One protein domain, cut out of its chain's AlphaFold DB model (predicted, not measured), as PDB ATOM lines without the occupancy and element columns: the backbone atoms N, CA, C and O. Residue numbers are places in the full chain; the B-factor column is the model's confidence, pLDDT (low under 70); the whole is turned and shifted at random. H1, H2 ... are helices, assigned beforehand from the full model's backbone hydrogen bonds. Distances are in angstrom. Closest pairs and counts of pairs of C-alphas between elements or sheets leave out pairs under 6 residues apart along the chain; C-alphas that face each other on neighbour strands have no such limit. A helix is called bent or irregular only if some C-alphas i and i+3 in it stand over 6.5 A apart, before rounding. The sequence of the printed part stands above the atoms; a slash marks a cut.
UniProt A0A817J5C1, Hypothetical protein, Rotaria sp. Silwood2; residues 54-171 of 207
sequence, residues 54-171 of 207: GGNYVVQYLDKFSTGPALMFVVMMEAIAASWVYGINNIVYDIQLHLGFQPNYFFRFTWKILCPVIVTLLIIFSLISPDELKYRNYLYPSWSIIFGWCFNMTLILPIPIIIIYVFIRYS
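What this domain is: This is residues 54 to 171 of the 207 residues of the protein "Hypothetical protein" of Rotaria sp. Silwood2 (UniProt A0A817J5C1). A loose, lengthwise assembly of helices has arm H2a in its middle, with H3b running back along it and H4 meeting its first part; H5 continues beyond H4, and residues 160 to 171 stick out as a free arm. At one end of the body H2b turns off sharply from H2a and packs on H3a; towards the other end H1 meets H4, and a long link loops out before H4. The 118 printed residues include five named helices, H1 to H5 in chain order, and no named strand; the class is all helix. The whole is loose, with a radius of gyration of the C-alphas of 19.0 A, and its C-alphas span 57 by 40 by 26 A.

How they stand to each other: H2, residues 69 to 99, was assigned as one helix by its hydrogen bonds but is bent, with C-alphas 85 and 88 8.7 A apart; its arms H2a, residues 69 to 85, and H2b, residues 88 to 99, are about perpendicular at 85 degrees. H3, residues 105 to 128, likewise assigned as one helix, is bent, with C-alphas 112 and 115 6.8 A apart; its arms H3a, residues 105 to 112, and H3b, residues 115 to 128, stand at a steep tilt of 40 degrees. H2a touches H3b, opposite ways at a shallow tilt of 28 degrees; their closest C-alphas, of Met 76 and Pro 116, are 5.9 A apart. With residues 79 to 84 alone H2a touches H3a, at a steep tilt of 56 degrees; the closest C-alphas, of Ser 83 and Lys 112, are 5.2 A apart. H2b touches H3a at a steep tilt of 57 degrees, with the closest C-alphas, of Ile 88 and Arg 108, 6.8 A apart. With residues 69 to 74 alone H2a touches H4, residues 142 to 156, the same way at a shallow tilt of 20 degrees; the closest C-alphas, of Ala 70 and Asn 152, are 5.6 A apart. H1, residues 55 to 67, touches H4 at a steep tilt of 43 degrees; the closest C-alphas, of Phe 65 and Gly 148, are 5.5 A apart. H5, residues 158 to 169, meets H4 only through their link. Every O i to N i+4 pair is within hydrogen-bond range in H1, H2a, H2b, H3a, H3b, H4 and H5.

Where its parts are: H2a is 22.7 A long, H4 21.6 A, H3b 20.3 A, H1 17.4 A, H2b 16.2 A, H5 15.8 A and H3a 10.5 A. H1 begins at C-alpha 55, (10.995, -15.989, 21.284), and H5 ends at C-alpha 169, (23.281, -44.409, 51.802).

The domain as a whole: The C-alphas farthest apart, of Gly 100 and Asn 137, are 57.9 A apart. The printed part has no cut. The link from H3 to H4, residues 129 to 141, is long; in it residues 134 to 135 pair antiparallel with 138 to 139. The mean pLDDT of the printed part is 88.0; residues 131 to 132 and 170 to 171 are under 70.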
ATOM      1  N   GLY A  54      11.249 -16.043  17.078       90.25
ATOM      2  CA  GLY A  54      10.284 -16.998  17.633       90.25
ATOM      3  C   GLY A  54      10.168 -16.969  19.162       90.25
ATOM      4  O   GLY A  54       9.481 -17.812  19.734       90.25
ATOM      5  N   GLY A  55      10.821 -16.020  19.833       92.94
ATOM      6  CA  GLY A  55      10.995 -15.989  21.284       92.94
ATOM      7  C   GLY A  55       9.692 -16.031  22.076       92.94
ATOM      8  O   GLY A  55       9.605 -16.759  23.059       92.94
ATOM      9  N   ASN A  56       8.637 -15.358  21.603       90.94
ATOM     10  CA  ASN A  56       7.324 -15.373  22.261       90.94
ATOM     11  C   ASN A  56       6.726 -16.786  22.381       90.94
ATOM     12  O   ASN A  56       6.103 -17.097  23.395       90.94
ATOM     13  N   TYR A  57       6.947 -17.655  21.387       91.06
ATOM     14  CA  TYR A  57       6.504 -19.050  21.453       91.06
ATOM     15  C   TYR A  57       7.293 -19.838  22.502       91.06
ATOM     16  O   TYR A  57       6.725 -20.673  23.203       91.06
ATOM     17  N   VAL A  58       8.596 -19.571  22.621       92.00
ATOM     18  CA  VAL A  58       9.464 -20.212  23.617       92.00
ATOM     19  C   VAL A  58       9.089 -19.750  25.025       92.00
ATOM     20  O   VAL A  58       8.958 -20.581  25.915       92.00
ATOM     21  N   VAL A  59       8.847 -18.450  25.220       91.94
ATOM     22  CA  VAL A  59       8.446 -17.881  26.515       91.94
ATOM     23  C   VAL A  59       7.122 -18.472  26.989       91.94
ATOM     24  O   VAL A  59       7.057 -18.956  28.112       91.94
ATOM     25  N   GLN A  60       6.088 -18.511  26.142       89.75
ATOM     26  CA  GLN A  60       4.800 -19.092  26.542       89.75
ATOM     27  C   GLN A  60       4.913 -20.594  26.836       89.75
ATOM     28  O   GLN A  60       4.282 -21.110  27.757       89.75
ATOM     29  N   TYR A  61       5.727 -21.303  26.055       89.69
ATOM     30  CA  TYR A  61       5.975 -22.720  26.268       89.69
ATOM     31  C   TYR A  61       6.666 -22.977  27.618       89.69
ATOM     32  O   TYR A  61       6.220 -23.833  28.383       89.69
ATOM     33  N   LEU A  62       7.715 -22.212  27.934       89.56
ATOM     34  CA  LEU A  62       8.413 -22.297  29.218       89.56
ATOM     35  C   LEU A  62       7.503 -21.898  30.381       89.56
ATOM     36  O   LEU A  62       7.502 -22.590  31.389       89.56
ATOM     37  N   ASP A  63       6.681 -20.862  30.240       88.50
ATOM     38  CA  ASP A  63       5.734 -20.453  31.283       88.50
ATOM     39  C   ASP A  63       4.744 -21.584  31.629       88.50
ATOM     40  O   ASP A  63       4.563 -21.945  32.795       88.50
ATOM     41  N   LYS A  64       4.193 -22.252  30.606       86.69
ATOM     42  CA  LYS A  64       3.232 -23.348  30.798       86.69
ATOM     43  C   LYS A  64       3.863 -24.610  31.396       86.69
ATOM     44  O   LYS A  64       3.256 -25.233  32.270       86.69
ATOM     45  N   PHE A  65       5.048 -25.007  30.924       86.50
ATOM     46  CA  PHE A  65       5.698 -26.266  31.318       86.50
ATOM     47  C   PHE A  65       6.724 -26.137  32.452       86.50
ATOM     48  O   PHE A  65       7.074 -27.154  33.030       86.50
ATOM     49  N   SER A  66       7.223 -24.946  32.789       82.75
ATOM     50  CA  SER A  66       8.177 -24.756  33.894       82.75
ATOM     51  C   SER A  66       7.478 -24.406  35.205       82.75
ATOM     52  O   SER A  66       7.824 -24.947  36.252       82.75
ATOM     53  N   THR A  67       6.500 -23.498  35.164       77.50
ATOM     54  CA  THR A  67       5.909 -22.910  36.379       77.50
ATOM     55  C   THR A  67       4.581 -23.558  36.764       77.50
ATOM     56  O   THR A  67       4.186 -23.485  37.920       77.50
ATOM     57  N   GLY A  68       3.881 -24.209  35.829       79.75
ATOM     58  CA  GLY A  68       2.527 -24.726  36.047       79.75
ATOM     59  C   GLY A  68       2.443 -25.906  37.037       79.75
ATOM     60  O   GLY A  68       2.490 -25.720  38.253       79.75
ATOM     61  N   PRO A  69       2.253 -27.148  36.563       82.25
ATOM     62  CA  PRO A  69       1.940 -28.272  37.448       82.25
ATOM     63  C   PRO A  69       3.124 -28.723  38.322       82.25
ATOM     64  O   PRO A  69       2.911 -29.130  39.464       82.25
ATOM     65  N   ALA A  70       4.366 -28.639  37.827       88.75
ATOM     66  CA  ALA A  70       5.536 -29.095  38.578       88.75
ATOM     67  C   ALA A  70       5.814 -28.249  39.827       88.75
ATOM     68  O   ALA A  70       6.004 -28.810  40.906       88.75
ATOM     69  N   LEU A  71       5.783 -26.914  39.720       91.00
ATOM     70  CA  LEU A  71       6.009 -26.035  40.871       91.00
ATOM     71  C   LEU A  71       4.923 -26.223  41.937       91.00
ATOM     72  O   LEU A  71       5.240 -26.331  43.120       91.00
ATOM     73  N   MET A  72       3.653 -26.336  41.529       91.31
ATOM     74  CA  MET A  72       2.556 -26.609  42.465       91.31
ATOM     75  C   MET A  72       2.769 -27.925  43.222       91.31
ATOM     76  O   MET A  72       2.535 -27.983  44.429       91.31
ATOM     77  N   PHE A  73       3.255 -28.968  42.542       91.38
ATOM     78  CA  PHE A  73       3.581 -30.239  43.187       91.38
ATOM     79  C   PHE A  73       4.718 -30.099  44.212       91.38
ATOM     80  O   PHE A  73       4.606 -30.620  45.322       91.38
ATOM     81  N   VAL A  74       5.786 -29.368  43.877       92.56
ATOM     82  CA  VAL A  74       6.904 -29.104  44.802       92.56
ATOM     83  C   VAL A  74       6.412 -28.367  46.051       92.56
ATOM     84  O   VAL A  74       6.683 -28.813  47.166       92.56
ATOM     85  N   VAL A  75       5.611 -27.312  45.881       92.88
ATOM     86  CA  VAL A  75       5.038 -26.534  46.996       92.88
ATOM     87  C   VAL A  75       4.101 -27.386  47.857       92.88
ATOM     88  O   VAL A  75       4.108 -27.274  49.082       92.88
ATOM     89  N   MET A  76       3.317 -28.283  47.251       93.38
ATOM     90  CA  MET A  76       2.475 -29.224  47.996       93.38
ATOM     91  C   MET A  76       3.320 -30.143  48.888       93.38
ATOM     92  O   MET A  76       3.007 -30.322  50.067       93.38
ATOM     93  N   MET A  77       4.399 -30.709  48.341       92.88
ATOM     94  CA  MET A  77       5.311 -31.575  49.089       92.88
ATOM     95  C   MET A  77       6.027 -30.818  50.210       92.88
ATOM     96  O   MET A  77       6.164 -31.354  51.309       92.88
ATOM     97  N   GLU A  78       6.426 -29.569  49.974       93.00
ATOM     98  CA  GLU A  78       7.012 -28.696  50.994       93.00
ATOM     99  C   GLU A  78       6.016 -28.400  52.125       93.00
ATOM    100  O   GLU A  78       6.346 -28.557  53.302       93.00
ATOM    101  N   ALA A  79       4.766 -28.065  51.791       92.56
ATOM    102  CA  ALA A  79       3.714 -27.826  52.775       92.56
ATOM    103  C   ALA A  79       3.417 -29.082  53.613       92.56
ATOM    104  O   ALA A  79       3.275 -28.990  54.838       92.56
ATOM    105  N   ILE A  80       3.373 -30.264  52.986       92.06
ATOM    106  CA  ILE A  80       3.223 -31.554  53.678       92.06
ATOM    107  C   ILE A  80       4.411 -31.805  54.615       92.06
ATOM    108  O   ILE A  80       4.224 -32.163  55.784       92.06
ATOM    109  N   ALA A  81       5.632 -31.602  54.118       90.31
ATOM    110  CA  ALA A  81       6.855 -31.825  54.877       90.31
ATOM    111  C   ALA A  81       6.946 -30.890  56.093       90.31
ATOM    112  O   ALA A  81       7.231 -31.338  57.202       90.31
ATOM    113  N   ALA A  82       6.633 -29.608  55.929       90.19
ATOM    114  CA  ALA A  82       6.647 -28.651  57.026       90.19
ATOM    115  C   ALA A  82       5.540 -28.942  58.058       90.19
ATOM    116  O   ALA A  82       5.793 -29.026  59.262       90.19
ATOM    117  N   SER A  83       4.295 -29.128  57.613       89.19
ATOM    118  CA  SER A  83       3.143 -29.180  58.523       89.19
ATOM    119  C   SER A  83       2.962 -30.525  59.236       89.19
ATOM    120  O   SER A  83       2.648 -30.538  60.434       89.19
ATOM    121  N   TRP A  84       3.169 -31.644  58.531       88.50
ATOM    122  CA  TRP A  84       2.917 -32.996  59.041       88.50
ATOM    123  C   TRP A  84       4.189 -33.753  59.403       88.50
ATOM    124  O   TRP A  84       4.219 -34.373  60.463       88.50
ATOM    125  N   VAL A  85       5.227 -33.700  58.561       87.62
ATOM    126  CA  VAL A  85       6.469 -34.450  58.816       87.62
ATOM    127  C   VAL A  85       7.291 -33.784  59.917       87.62
ATOM    128  O   VAL A  85       7.618 -34.426  60.913       87.62
ATOM    129  N   TYR A  86       7.594 -32.493  59.778       87.56
ATOM    130  CA  TYR A  86       8.273 -31.736  60.827       87.56
ATOM    131  C   TYR A  86       7.339 -31.447  62.006       87.56
ATOM    132  O   TYR A  86       7.758 -31.501  63.162       87.56
ATOM    133  N   GLY A  87       6.058 -31.205  61.725       88.75
ATOM    134  CA  GLY A  87       5.009 -31.040  62.724       88.75
ATOM    135  C   GLY A  87       4.793 -29.582  63.124       88.75
ATOM    136  O   GLY A  87       5.702 -28.885  63.573       88.75
ATOM    137  N   ILE A  88       3.536 -29.136  63.049       89.31
ATOM    138  CA  ILE A  88       3.141 -27.748  63.334       89.31
ATOM    139  C   ILE A  88       3.587 -27.238  64.715       89.31
ATOM    140  O   ILE A  88       3.949 -26.075  64.857       89.31
ATOM    141  N   ASN A  89       3.603 -28.100  65.734       88.56
ATOM    142  CA  ASN A  89       3.999 -27.708  67.089       88.56
ATOM    143  C   ASN A  89       5.494 -27.371  67.173       88.56
ATOM    144  O   ASN A  89       5.865 -26.462  67.911       88.56
ATOM    145  N   ASN A  90       6.330 -28.056  66.387       87.88
ATOM    146  CA  ASN A  90       7.760 -27.772  66.316       87.88
ATOM    147  C   ASN A  90       8.003 -26.431  65.614       87.88
ATOM    148  O   ASN A  90       8.759 -25.614  66.129       87.88
ATOM    149  N   ILE A  91       7.271 -26.145  64.528       88.88
ATOM    150  CA  ILE A  91       7.317 -24.836  63.851       88.88
ATOM    151  C   ILE A  91       6.923 -23.712  64.809       88.88
ATOM    152  O   ILE A  91       7.627 -22.716  64.927       88.88
ATOM    153  N   VAL A  92       5.809 -23.869  65.525       90.44
ATOM    154  CA  VAL A  92       5.337 -22.881  66.509       90.44
ATOM    155  C   VAL A  92       6.383 -22.640  67.594       90.44
ATOM    156  O   VAL A  92       6.613 -21.492  67.972       90.44
ATOM    157  N   TYR A  93       7.017 -23.707  68.085       89.88
ATOM    158  CA  TYR A  93       8.073 -23.613  69.086       89.88
ATOM    159  C   TYR A  93       9.300 -22.865  68.552       89.88
ATOM    160  O   TYR A  93       9.825 -21.987  69.230       89.88
ATOM    161  N   ASP A  94       9.740 -23.163  67.329       89.75
ATOM    162  CA  ASP A  94      10.888 -22.481  66.732       89.75
ATOM    163  C   ASP A  94      10.579 -21.011  66.419       89.75
ATOM    164  O   ASP A  94      11.433 -20.151  66.611       89.75
ATOM    165  N   ILE A  95       9.350 -20.680  66.012       90.56
ATOM    166  CA  ILE A  95       8.913 -19.286  65.848       90.56
ATOM    167  C   ILE A  95       8.937 -18.560  67.196       90.56
ATOM    168  O   ILE A  95       9.456 -17.449  67.282       90.56
ATOM    169  N   GLN A  96       8.435 -19.193  68.258       91.44
ATOM    170  CA  GLN A  96       8.480 -18.620  69.602       91.44
ATOM    171  C   GLN A  96       9.919 -18.413  70.087       91.44
ATOM    172  O   GLN A  96      10.194 -17.415  70.746       91.44
ATOM    173  N   LEU A  97      10.837 -19.319  69.744       90.50
ATOM    174  CA  LEU A  97      12.251 -19.197  70.090       90.50
ATOM    175  C   LEU A  97      12.908 -17.983  69.414       90.50
ATOM    176  O   LEU A  97      13.712 -17.306  70.047       90.50
ATOM    177  N   HIS A  98      12.579 -17.711  68.147       89.06
ATOM    178  CA  HIS A  98      13.184 -16.608  67.393       89.06
ATOM    179  C   HIS A  98      12.520 -15.252  67.657       89.06
ATOM    180  O   HIS A  98      13.209 -14.238  67.694       89.06
ATOM    181  N   LEU A  99      11.194 -15.219  67.822       91.88
ATOM    182  CA  LEU A  99      10.419 -13.977  67.927       91.88
ATOM    183  C   LEU A  99       9.967 -13.646  69.358       91.88
ATOM    184  O   LEU A  99       9.521 -12.532  69.614       91.88
ATOM    185  N   GLY A 100      10.032 -14.598  70.290       89.38
ATOM    186  CA  GLY A 100       9.597 -14.425  71.680       89.38
ATOM    187  C   GLY A 100       8.086 -14.551  71.916       89.38
ATOM    188  O   GLY A 100       7.657 -14.588  73.068       89.38
ATOM    189  N   PHE A 101       7.265 -14.674  70.867       89.75
ATOM    190  CA  PHE A 101       5.811 -14.848  70.972       89.75
ATOM    191  C   PHE A 101       5.314 -16.061  70.178       89.75
ATOM    192  O   PHE A 101       5.912 -16.461  69.180       89.75
ATOM    193  N   GLN A 102       4.197 -16.654  70.609       87.50
ATOM    194  CA  GLN A 102       3.577 -17.755  69.872       87.50
ATOM    195  C   GLN A 102       2.626 -17.234  68.786       87.50
ATOM    196  O   GLN A 102       1.790 -16.375  69.072       87.50
ATOM    197  N   PRO A 103       2.673 -17.788  67.562       89.00
ATOM    198  CA  PRO A 103       1.697 -17.472  66.528       89.00
ATOM    199  C   PRO A 103       0.291 -17.945  66.928       89.00
ATOM    200  O   PRO A 103       0.115 -19.024  67.517       89.00
ATOM    201  N   ASN A 104      -0.707 -17.135  66.562       91.00
ATOM    202  CA  ASN A 104      -2.126 -17.386  66.818       91.00
ATOM    203  C   ASN A 104      -2.610 -18.684  66.135       91.00
ATOM    204  O   ASN A 104      -2.053 -19.123  65.125       91.00
ATOM    205  N   TYR A 105      -3.687 -19.281  66.650       89.38
ATOM    206  CA  TYR A 105      -4.281 -20.516  66.125       89.38
ATOM    207  C   TYR A 105      -4.697 -20.418  64.654       89.38
ATOM    208  O   TYR A 105      -4.604 -21.415  63.941       89.38
ATOM    209  N   PHE A 106      -5.071 -19.225  64.181       92.25
ATOM    210  CA  PHE A 106      -5.366 -18.980  62.767       92.25
ATOM    211  C   PHE A 106      -4.200 -19.384  61.851       92.25
ATOM    212  O   PHE A 106      -4.392 -20.159  60.922       92.25
ATOM    213  N   PHE A 107      -2.970 -18.958  62.158       89.50
ATOM    214  CA  PHE A 107      -1.793 -19.316  61.358       89.50
ATOM    215  C   PHE A 107      -1.509 -20.819  61.388       89.50
ATOM    216  O   PHE A 107      -1.172 -21.411  60.365       89.50
ATOM    217  N   ARG A 108      -1.725 -21.459  62.544       90.56
ATOM    218  CA  ARG A 108      -1.562 -22.913  62.684       90.56
ATOM    219  C   ARG A 108      -2.554 -23.675  61.806       90.56
ATOM    220  O   ARG A 108      -2.172 -24.655  61.171       90.56
ATOM    221  N   PHE A 109      -3.809 -23.226  61.757       92.94
ATOM    222  CA  PHE A 109      -4.834 -23.796  60.884       92.94
ATOM    223  C   PHE A 109      -4.493 -23.584  59.403       92.94
ATOM    224  O   PHE A 109      -4.555 -24.530  58.613       92.94
ATOM    225  N   THR A 110      -4.054 -22.375  59.047       93.00
ATOM    226  CA  THR A 110      -3.673 -22.021  57.676       93.00
ATOM    227  C   THR A 110      -2.550 -22.908  57.145       93.00
ATOM    228  O   THR A 110      -2.675 -23.465  56.057       93.00
ATOM    229  N   TRP A 111      -1.476 -23.104  57.911       92.06
ATOM    230  CA  TRP A 111      -0.344 -23.925  57.465       92.06
ATOM    231  C   TRP A 111      -0.652 -25.420  57.452       92.06
ATOM    232  O   TRP A 111      -0.158 -26.134  56.585       92.06
ATOM    233  N   LYS A 112      -1.468 -25.904  58.396       91.25
ATOM    234  CA  LYS A 112      -1.756 -27.336  58.525       91.25
ATOM    235  C   LYS A 112      -2.807 -27.838  57.536       91.25
ATOM    236  O   LYS A 112      -2.725 -28.982  57.110       91.25
ATOM    237  N   ILE A 113      -3.830 -27.036  57.250       91.62
ATOM    238  CA  ILE A 113      -5.012 -27.496  56.507       91.62
ATOM    239  C   ILE A 113      -5.238 -26.632  55.273       91.62
ATOM    240  O   ILE A 113      -5.315 -27.165  54.173       91.62
ATOM    241  N   LEU A 114      -5.314 -25.310  55.430       94.00
ATOM    242  CA  LEU A 114      -5.737 -24.442  54.329       94.00
ATOM    243  C   LEU A 114      -4.752 -24.471  53.150       94.00
ATOM    244  O   LEU A 114      -5.168 -24.653  52.012       94.00
ATOM    245  N   CYS A 115      -3.454 -24.338  53.429       92.88
ATOM    246  CA  CYS A 115      -2.401 -24.335  52.417       92.88
ATOM    247  C   CYS A 115      -2.373 -25.630  51.582       92.88
ATOM    248  O   CYS A 115      -2.572 -25.541  50.368       92.88
ATOM    249  N   PRO A 116      -2.217 -26.835  52.173       92.88
ATOM    250  CA  PRO A 116      -2.186 -28.061  51.381       92.88
ATOM    251  C   PRO A 116      -3.499 -28.295  50.625       92.88
ATOM    252  O   PRO A 116      -3.453 -28.684  49.465       92.88
ATOM    253  N   VAL A 117      -4.661 -27.990  51.220       94.69
ATOM    254  CA  VAL A 117      -5.961 -28.161  50.548       94.69
ATOM    255  C   VAL A 117      -6.080 -27.269  49.313       94.69
ATOM    256  O   VAL A 117      -6.456 -27.762  48.252       94.69
ATOM    257  N   ILE A 118      -5.742 -25.979  49.417       94.50
ATOM    258  CA  ILE A 118      -5.811 -25.059  48.273       94.50
ATOM    259  C   ILE A 118      -4.863 -25.516  47.162       94.50
ATOM    260  O   ILE A 118      -5.272 -25.579  46.006       94.50
ATOM    261  N   VAL A 119      -3.623 -25.882  47.496       92.94
ATOM    262  CA  VAL A 119      -2.645 -26.323  46.489       92.94
ATOM    263  C   VAL A 119      -3.095 -27.626  45.820       92.94
ATOM    264  O   VAL A 119      -3.037 -27.732  44.597       92.94
ATOM    265  N   THR A 120      -3.623 -28.592  46.576       92.25
ATOM    266  CA  THR A 120      -4.188 -29.821  46.000       92.25
ATOM    267  C   THR A 120      -5.367 -29.521  45.070       92.25
ATOM    268  O   THR A 120      -5.433 -30.091  43.983       92.25
ATOM    269  N   LEU A 121      -6.267 -28.601  45.437       93.44
ATOM    270  CA  LEU A 121      -7.373 -28.190  44.565       93.44
ATOM    271  C   LEU A 121      -6.872 -27.552  43.263       93.44
ATOM    272  O   LEU A 121      -7.378 -27.887  42.195       93.44
ATOM    273  N   LEU A 122      -5.856 -26.686  43.328       91.69
ATOM    274  CA  LEU A 122      -5.257 -26.070  42.139       91.69
ATOM    275  C   LEU A 122      -4.639 -27.116  41.201       91.69
ATOM    276  O   LEU A 122      -4.831 -27.035  39.987       91.69
ATOM    277  N   ILE A 123      -3.965 -28.129  41.749       90.00
ATOM    278  CA  ILE A 123      -3.419 -29.241  40.958       90.00
ATOM    279  C   ILE A 123      -4.549 -30.033  40.287       90.00
ATOM    280  O   ILE A 123      -4.463 -30.324  39.097       90.00
ATOM    281  N   ILE A 124      -5.626 -30.347  41.016       91.19
ATOM    282  CA  ILE A 124      -6.781 -31.076  40.468       91.19
ATOM    283  C   ILE A 124      -7.426 -30.291  39.321       91.19
ATOM    284  O   ILE A 124      -7.659 -30.856  38.254       91.19
ATOM    285  N   PHE A 125      -7.671 -28.990  39.498       89.69
ATOM    286  CA  PHE A 125      -8.228 -28.152  38.433       89.69
ATOM    287  C   PHE A 125      -7.307 -28.076  37.212       89.69
ATOM    288  O   PHE A 125      -7.783 -28.195  36.085       89.69
ATOM    289  N   SER A 126      -5.996 -27.963  37.434       86.19
ATOM    290  CA  SER A 126      -4.989 -27.962  36.367       86.19
ATOM    291  C   SER A 126      -4.985 -29.267  35.553       86.19
ATOM    292  O   SER A 126      -4.754 -29.244  34.345       86.19
ATOM    293  N   LEU A 127      -5.291 -30.409  36.184       83.50
ATOM    294  CA  LEU A 127      -5.375 -31.713  35.514       83.50
ATOM    295  C   LEU A 127      -6.701 -31.941  34.773       83.50
ATOM    296  O   LEU A 127      -6.705 -32.604  33.738       83.50
ATOM    297  N   ILE A 128      -7.820 -31.428  35.293       87.88
ATOM    298  CA  ILE A 128      -9.154 -31.619  34.693       87.88
ATOM    299  C   ILE A 128      -9.331 -30.762  33.437       87.88
ATOM    300  O   ILE A 128      -9.986 -31.184  32.485       87.88
ATOM    301  N   SER A 129      -8.765 -29.557  33.421       77.50
ATOM    302  CA  SER A 129      -8.869 -28.629  32.293       77.50
ATOM    303  C   SER A 129      -7.477 -28.271  31.777       77.50
ATOM    304  O   SER A 129      -6.990 -27.170  32.035       77.50
ATOM    305  N   PRO A 130      -6.801 -29.196  31.065       70.56
ATOM    306  CA  PRO A 130      -5.526 -28.883  30.448       70.56
ATOM    307  C   PRO A 130      -5.759 -27.857  29.338       70.56
ATOM    308  O   PRO A 130      -6.379 -28.165  28.321       70.56
ATOM    309  N   ASP A 131      -5.269 -26.631  29.534       68.06
ATOM    310  CA  ASP A 131      -5.305 -25.627  28.468       68.06
ATOM    311  C   ASP A 131      -4.600 -26.173  27.224       68.06
ATOM    312  O   ASP A 131      -3.449 -26.625  27.289       68.06
ATOM    313  N   GLU A 132      -5.268 -26.093  26.076       68.75
ATOM    314  CA  GLU A 132      -4.614 -26.347  24.801       68.75
ATOM    315  C   GLU A 132      -3.490 -25.320  24.622       68.75
ATOM    316  O   GLU A 132      -3.740 -24.113  24.578       68.75
ATOM    317  N   LEU A 133      -2.238 -25.785  24.510       72.88
ATOM    318  CA  LEU A 133      -1.118 -24.915  24.160       72.88
ATOM    319  C   LEU A 133      -1.341 -24.371  22.747       72.88
ATOM    320  O   LEU A 133      -1.046 -25.023  21.742       72.88
ATOM    321  N   LYS A 134      -1.885 -23.159  22.689       78.94
ATOM    322  CA  LYS A 134      -2.102 -22.380  21.478       78.94
ATOM    323  C   LYS A 134      -1.550 -20.980  21.697       78.94
ATOM    324  O   LYS A 134      -1.889 -20.308  22.673       78.94
ATOM    325  N   TYR A 135      -0.717 -20.530  20.764       78.69
ATOM    326  CA  TYR A 135      -0.328 -19.126  20.682       78.69
ATOM    327  C   TYR A 135      -0.916 -18.522  19.420       78.69
ATOM    328  O   TYR A 135      -0.510 -18.879  18.312       78.69
ATOM    329  N   ARG A 136      -1.852 -17.579  19.569       81.56
ATOM    330  CA  ARG A 136      -2.576 -16.981  18.437       81.56
ATOM    331  C   ARG A 136      -3.215 -18.081  17.569       81.56
ATOM    332  O   ARG A 136      -4.135 -18.743  18.029       81.56
ATOM    333  N   ASN A 137      -2.692 -18.308  16.361       79.56
ATOM    334  CA  ASN A 137      -3.169 -19.318  15.408       79.56
ATOM    335  C   ASN A 137      -2.225 -20.530  15.284       79.56
ATOM    336  O   ASN A 137      -2.416 -21.368  14.407       79.56
ATOM    337  N   TYR A 138      -1.186 -20.613  16.118       83.81
ATOM    338  CA  TYR A 138      -0.233 -21.715  16.112       83.81
ATOM    339  C   TYR A 138      -0.599 -22.745  17.178       83.81
ATOM    340  O   TYR A 138      -0.732 -22.414  18.359       83.81
ATOM    341  N   LEU A 139      -0.730 -23.995  16.745       87.50
ATOM    342  CA  LEU A 139      -0.965 -25.144  17.607       87.50
ATOM    343  C   LEU A 139       0.360 -25.880  17.785       87.50
ATOM    344  O   LEU A 139       1.017 -26.224  16.799       87.50
ATOM    345  N   TYR A 140       0.769 -26.080  19.037       87.31
ATOM    346  CA  TYR A 140       2.051 -26.716  19.313       87.31
ATOM    347  C   TYR A 140       2.023 -28.185  18.871       87.31
ATOM    348  O   TYR A 140       1.070 -28.907  19.171       87.31
ATOM    349  N   PRO A 141       3.059 -28.659  18.166       90.62
ATOM    350  CA  PRO A 141       3.096 -30.028  17.683       90.62
ATOM    351  C   PRO A 141       3.247 -31.018  18.844       90.62
ATOM    352  O   PRO A 141       3.874 -30.718  19.862       90.62
ATOM    353  N   SER A 142       2.743 -32.242  18.675       88.94
ATOM    354  CA  SER A 142       2.709 -33.248  19.747       88.94
ATOM    355  C   SER A 142       4.089 -33.598  20.317       88.94
ATOM    356  O   SER A 142       4.209 -33.840  21.515       88.94
ATOM    357  N   TRP A 143       5.148 -33.571  19.499       92.19
ATOM    358  CA  TRP A 143       6.520 -33.804  19.974       92.19
ATOM    359  C   TRP A 143       6.970 -32.746  20.990       92.19
ATOM    360  O   TRP A 143       7.670 -33.069  21.947       92.19
ATOM    361  N   SER A 144       6.530 -31.495  20.813       89.69
ATOM    362  CA  SER A 144       6.842 -30.397  21.725       89.69
ATOM    363  C   SER A 144       6.105 -30.595  23.045       89.69
ATOM    364  O   SER A 144       6.704 -30.464  24.100       89.69
ATOM    365  N   ILE A 145       4.849 -31.040  23.013       88.38
ATOM    366  CA  ILE A 145       4.097 -31.355  24.234       88.38
ATOM    367  C   ILE A 145       4.789 -32.468  25.038       88.38
ATOM    368  O   ILE A 145       4.955 -32.331  26.249       88.38
ATOM    369  N   ILE A 146       5.245 -33.541  24.379       90.81
ATOM    370  CA  ILE A 146       5.983 -34.635  25.037       90.81
ATOM    371  C   ILE A 146       7.256 -34.100  25.704       90.81
ATOM    372  O   ILE A 146       7.511 -34.401  26.869       90.81
ATOM    373  N   PHE A 147       8.020 -33.261  24.999       91.75
ATOM    374  CA  PHE A 147       9.227 -32.645  25.551       91.75
ATOM    375  C   PHE A 147       8.924 -31.789  26.792       91.75
ATOM    376  O   PHE A 147       9.682 -31.808  27.761       91.75
ATOM    377  N   GLY A 148       7.792 -31.086  26.804       89.81
ATOM    378  CA  GLY A 148       7.365 -30.250  27.926       89.81
ATOM    379  C   GLY A 148       7.009 -31.071  29.158       89.81
ATOM    380  O   GLY A 148       7.374 -30.717  30.279       89.81
ATOM    381  N   TRP A 149       6.376 -32.227  28.962       87.88
ATOM    382  CA  TRP A 149       6.142 -33.182  30.044       87.88
ATOM    383  C   TRP A 149       7.435 -33.814  30.564       87.88
ATOM    384  O   TRP A 149       7.582 -33.958  31.776       87.88
ATOM    385  N   CYS A 150       8.399 -34.129  29.694       91.19
ATOM    386  CA  CYS A 150       9.723 -34.576  30.132       91.19
ATOM    387  C   CYS A 150      10.421 -33.514  30.995       91.19
ATOM    388  O   CYS A 150      10.959 -33.850  32.049       91.19
ATOM    389  N   PHE A 151      10.350 -32.242  30.594       90.31
ATOM    390  CA  PHE A 151      10.904 -31.121  31.354       90.31
ATOM    391  C   PHE A 151      10.245 -30.970  32.738       90.31
ATOM    392  O   PHE A 151      10.942 -30.882  33.748       90.31
ATOM    393  N   ASN A 152       8.911 -31.054  32.808       89.75
ATOM    394  CA  ASN A 152       8.167 -31.096  34.074       89.75
ATOM    395  C   ASN A 152       8.643 -32.233  34.994       89.75
ATOM    396  O   ASN A 152       8.830 -32.038  36.195       89.75
ATOM    397  N   MET A 153       8.861 -33.428  34.440       89.69
ATOM    398  CA  MET A 153       9.329 -34.573  35.224       89.69
ATOM    399  C   MET A 153      10.730 -34.341  35.787       89.69
ATOM    400  O   MET A 153      10.987 -34.745  36.917       89.69
ATOM    401  N   THR A 154      11.614 -33.644  35.067       91.50
ATOM    402  CA  THR A 154      12.943 -33.272  35.575       91.50
ATOM    403  C   THR A 154      12.874 -32.406  36.836       91.50
ATOM    404  O   THR A 154      13.757 -32.522  37.679       91.50
ATOM    405  N   LEU A 155      11.827 -31.592  37.015       89.94
ATOM    406  CA  LEU A 155      11.629 -30.792  38.232       89.94
ATOM    407  C   LEU A 155      11.116 -31.627  39.416       89.94
ATOM    408  O   LEU A 155      11.490 -31.378  40.560       89.94
ATOM    409  N   ILE A 156      10.277 -32.631  39.154       90.94
ATOM    410  CA  ILE A 156       9.640 -33.453  40.198       90.94
ATOM    411  C   ILE A 156      10.560 -34.590  40.672       90.94
ATOM    412  O   ILE A 156      10.601 -34.922  41.856       90.94
ATOM    413  N   LEU A 157      11.310 -35.189  39.750       92.25
ATOM    414  CA  LEU A 157      12.113 -36.399  39.935       92.25
ATOM    415  C   LEU A 157      13.277 -36.298  40.955       92.25
ATOM    416  O   LEU A 157      13.568 -37.312  41.594       92.25
ATOM    417  N   PRO A 158      13.916 -35.138  41.210       91.56
ATOM    418  CA  PRO A 158      14.923 -35.005  42.263       91.56
ATOM    419  C   PRO A 158      14.406 -35.355  43.665       91.56
ATOM    420  O   PRO A 158      15.145 -35.951  44.445       91.56
ATOM    421  N   ILE A 159      13.137 -35.063  43.980       90.50
ATOM    422  CA  ILE A 159      12.540 -35.350  45.296       90.50
ATOM    423  C   ILE A 159      12.588 -36.860  45.618       90.50
ATOM    424  O   ILE A 159      13.214 -37.233  46.615       90.50
ATOM    425  N   PRO A 160      11.990 -37.762  44.809       89.75
ATOM    426  CA  PRO A 160      12.064 -39.195  45.070       89.75
ATOM    427  C   PRO A 160      13.486 -39.746  44.929       89.75
ATOM    428  O   PRO A 160      13.853 -40.634  45.696       89.75
ATOM    429  N   ILE A 161      14.310 -39.218  44.012       91.62
ATOM    430  CA  ILE A 161      15.708 -39.657  43.881       91.62
ATOM    431  C   ILE A 161      16.487 -39.407  45.165       91.62
ATOM    432  O   ILE A 161      17.178 -40.311  45.627       91.62
ATOM    433  N   ILE A 162      16.367 -38.223  45.765       88.38
ATOM    434  CA  ILE A 162      17.055 -37.910  47.020       88.38
ATOM    435  C   ILE A 162      16.543 -38.821  48.136       88.38
ATOM    436  O   ILE A 162      17.350 -39.371  48.880       88.38
ATOM    437  N   ILE A 163      15.230 -39.063  48.223       86.06
ATOM    438  CA  ILE A 163      14.663 -39.990  49.215       86.06
ATOM    439  C   ILE A 163      15.275 -41.390  49.062       86.06
ATOM    440  O   ILE A 163      15.726 -41.967  50.051       86.06
ATOM    441  N   ILE A 164      15.349 -41.923  47.838       87.62
ATOM    442  CA  ILE A 164      15.935 -43.244  47.554       87.62
ATOM    443  C   ILE A 164      17.442 -43.248  47.836       87.62
ATOM    444  O   ILE A 164      17.949 -44.171  48.472       87.62
ATOM    445  N   TYR A 165      18.166 -42.216  47.406       87.88
ATOM    446  CA  TYR A 165      19.604 -42.088  47.620       87.88
ATOM    447  C   TYR A 165      19.950 -42.065  49.111       87.88
ATOM    448  O   TYR A 165      20.793 -42.838  49.566       87.88
ATOM    449  N   VAL A 166      19.263 -41.225  49.888       82.38
ATOM    450  CA  VAL A 166      19.441 -41.138  51.341       82.38
ATOM    451  C   VAL A 166      19.024 -42.462  51.987       82.38
ATOM    452  O   VAL A 166      19.731 -42.963  52.862       82.38
ATOM    453  N   PHE A 167      17.947 -43.094  51.515       80.38
ATOM    454  CA  PHE A 167      17.540 -44.407  52.002       80.38
ATOM    455  C   PHE A 167      18.641 -45.457  51.804       80.38
ATOM    456  O   PHE A 167      18.952 -46.173  52.752       80.38
ATOM    457  N   ILE A 168      19.273 -45.529  50.627       83.44
ATOM    458  CA  ILE A 168      20.363 -46.474  50.330       83.44
ATOM    459  C   ILE A 168      21.641 -46.117  51.103       83.44
ATOM    460  O   ILE A 168      22.290 -47.002  51.652       83.44
ATOM    461  N   ARG A 169      22.016 -44.835  51.183       79.50
ATOM    462  CA  ARG A 169      23.281 -44.409  51.802       79.50
ATOM    463  C   ARG A 169      23.280 -44.547  53.324       79.50
ATOM    464  O   ARG A 169      24.301 -44.930  53.884       79.50
ATOM    465  N   TYR A 170      22.153 -44.278  53.981       67.44
ATOM    466  CA  TYR A 170      21.974 -44.469  55.428       67.44
ATOM    467  C   TYR A 170      21.475 -45.882  55.779       67.44
ATOM    468  O   TYR A 170      20.918 -46.113  56.854       67.44
ATOM    469  N   SER A 171      21.685 -46.839  54.867       61.34
ATOM    470  CA  SER A 171      21.510 -48.272  55.093       61.34
ATOM    471  C   SER A 171      22.574 -48.830  56.032       61.34
ATOM    472  O   SER A 171      23.431 -49.596  55.604       61.34
TER     473      SER A 171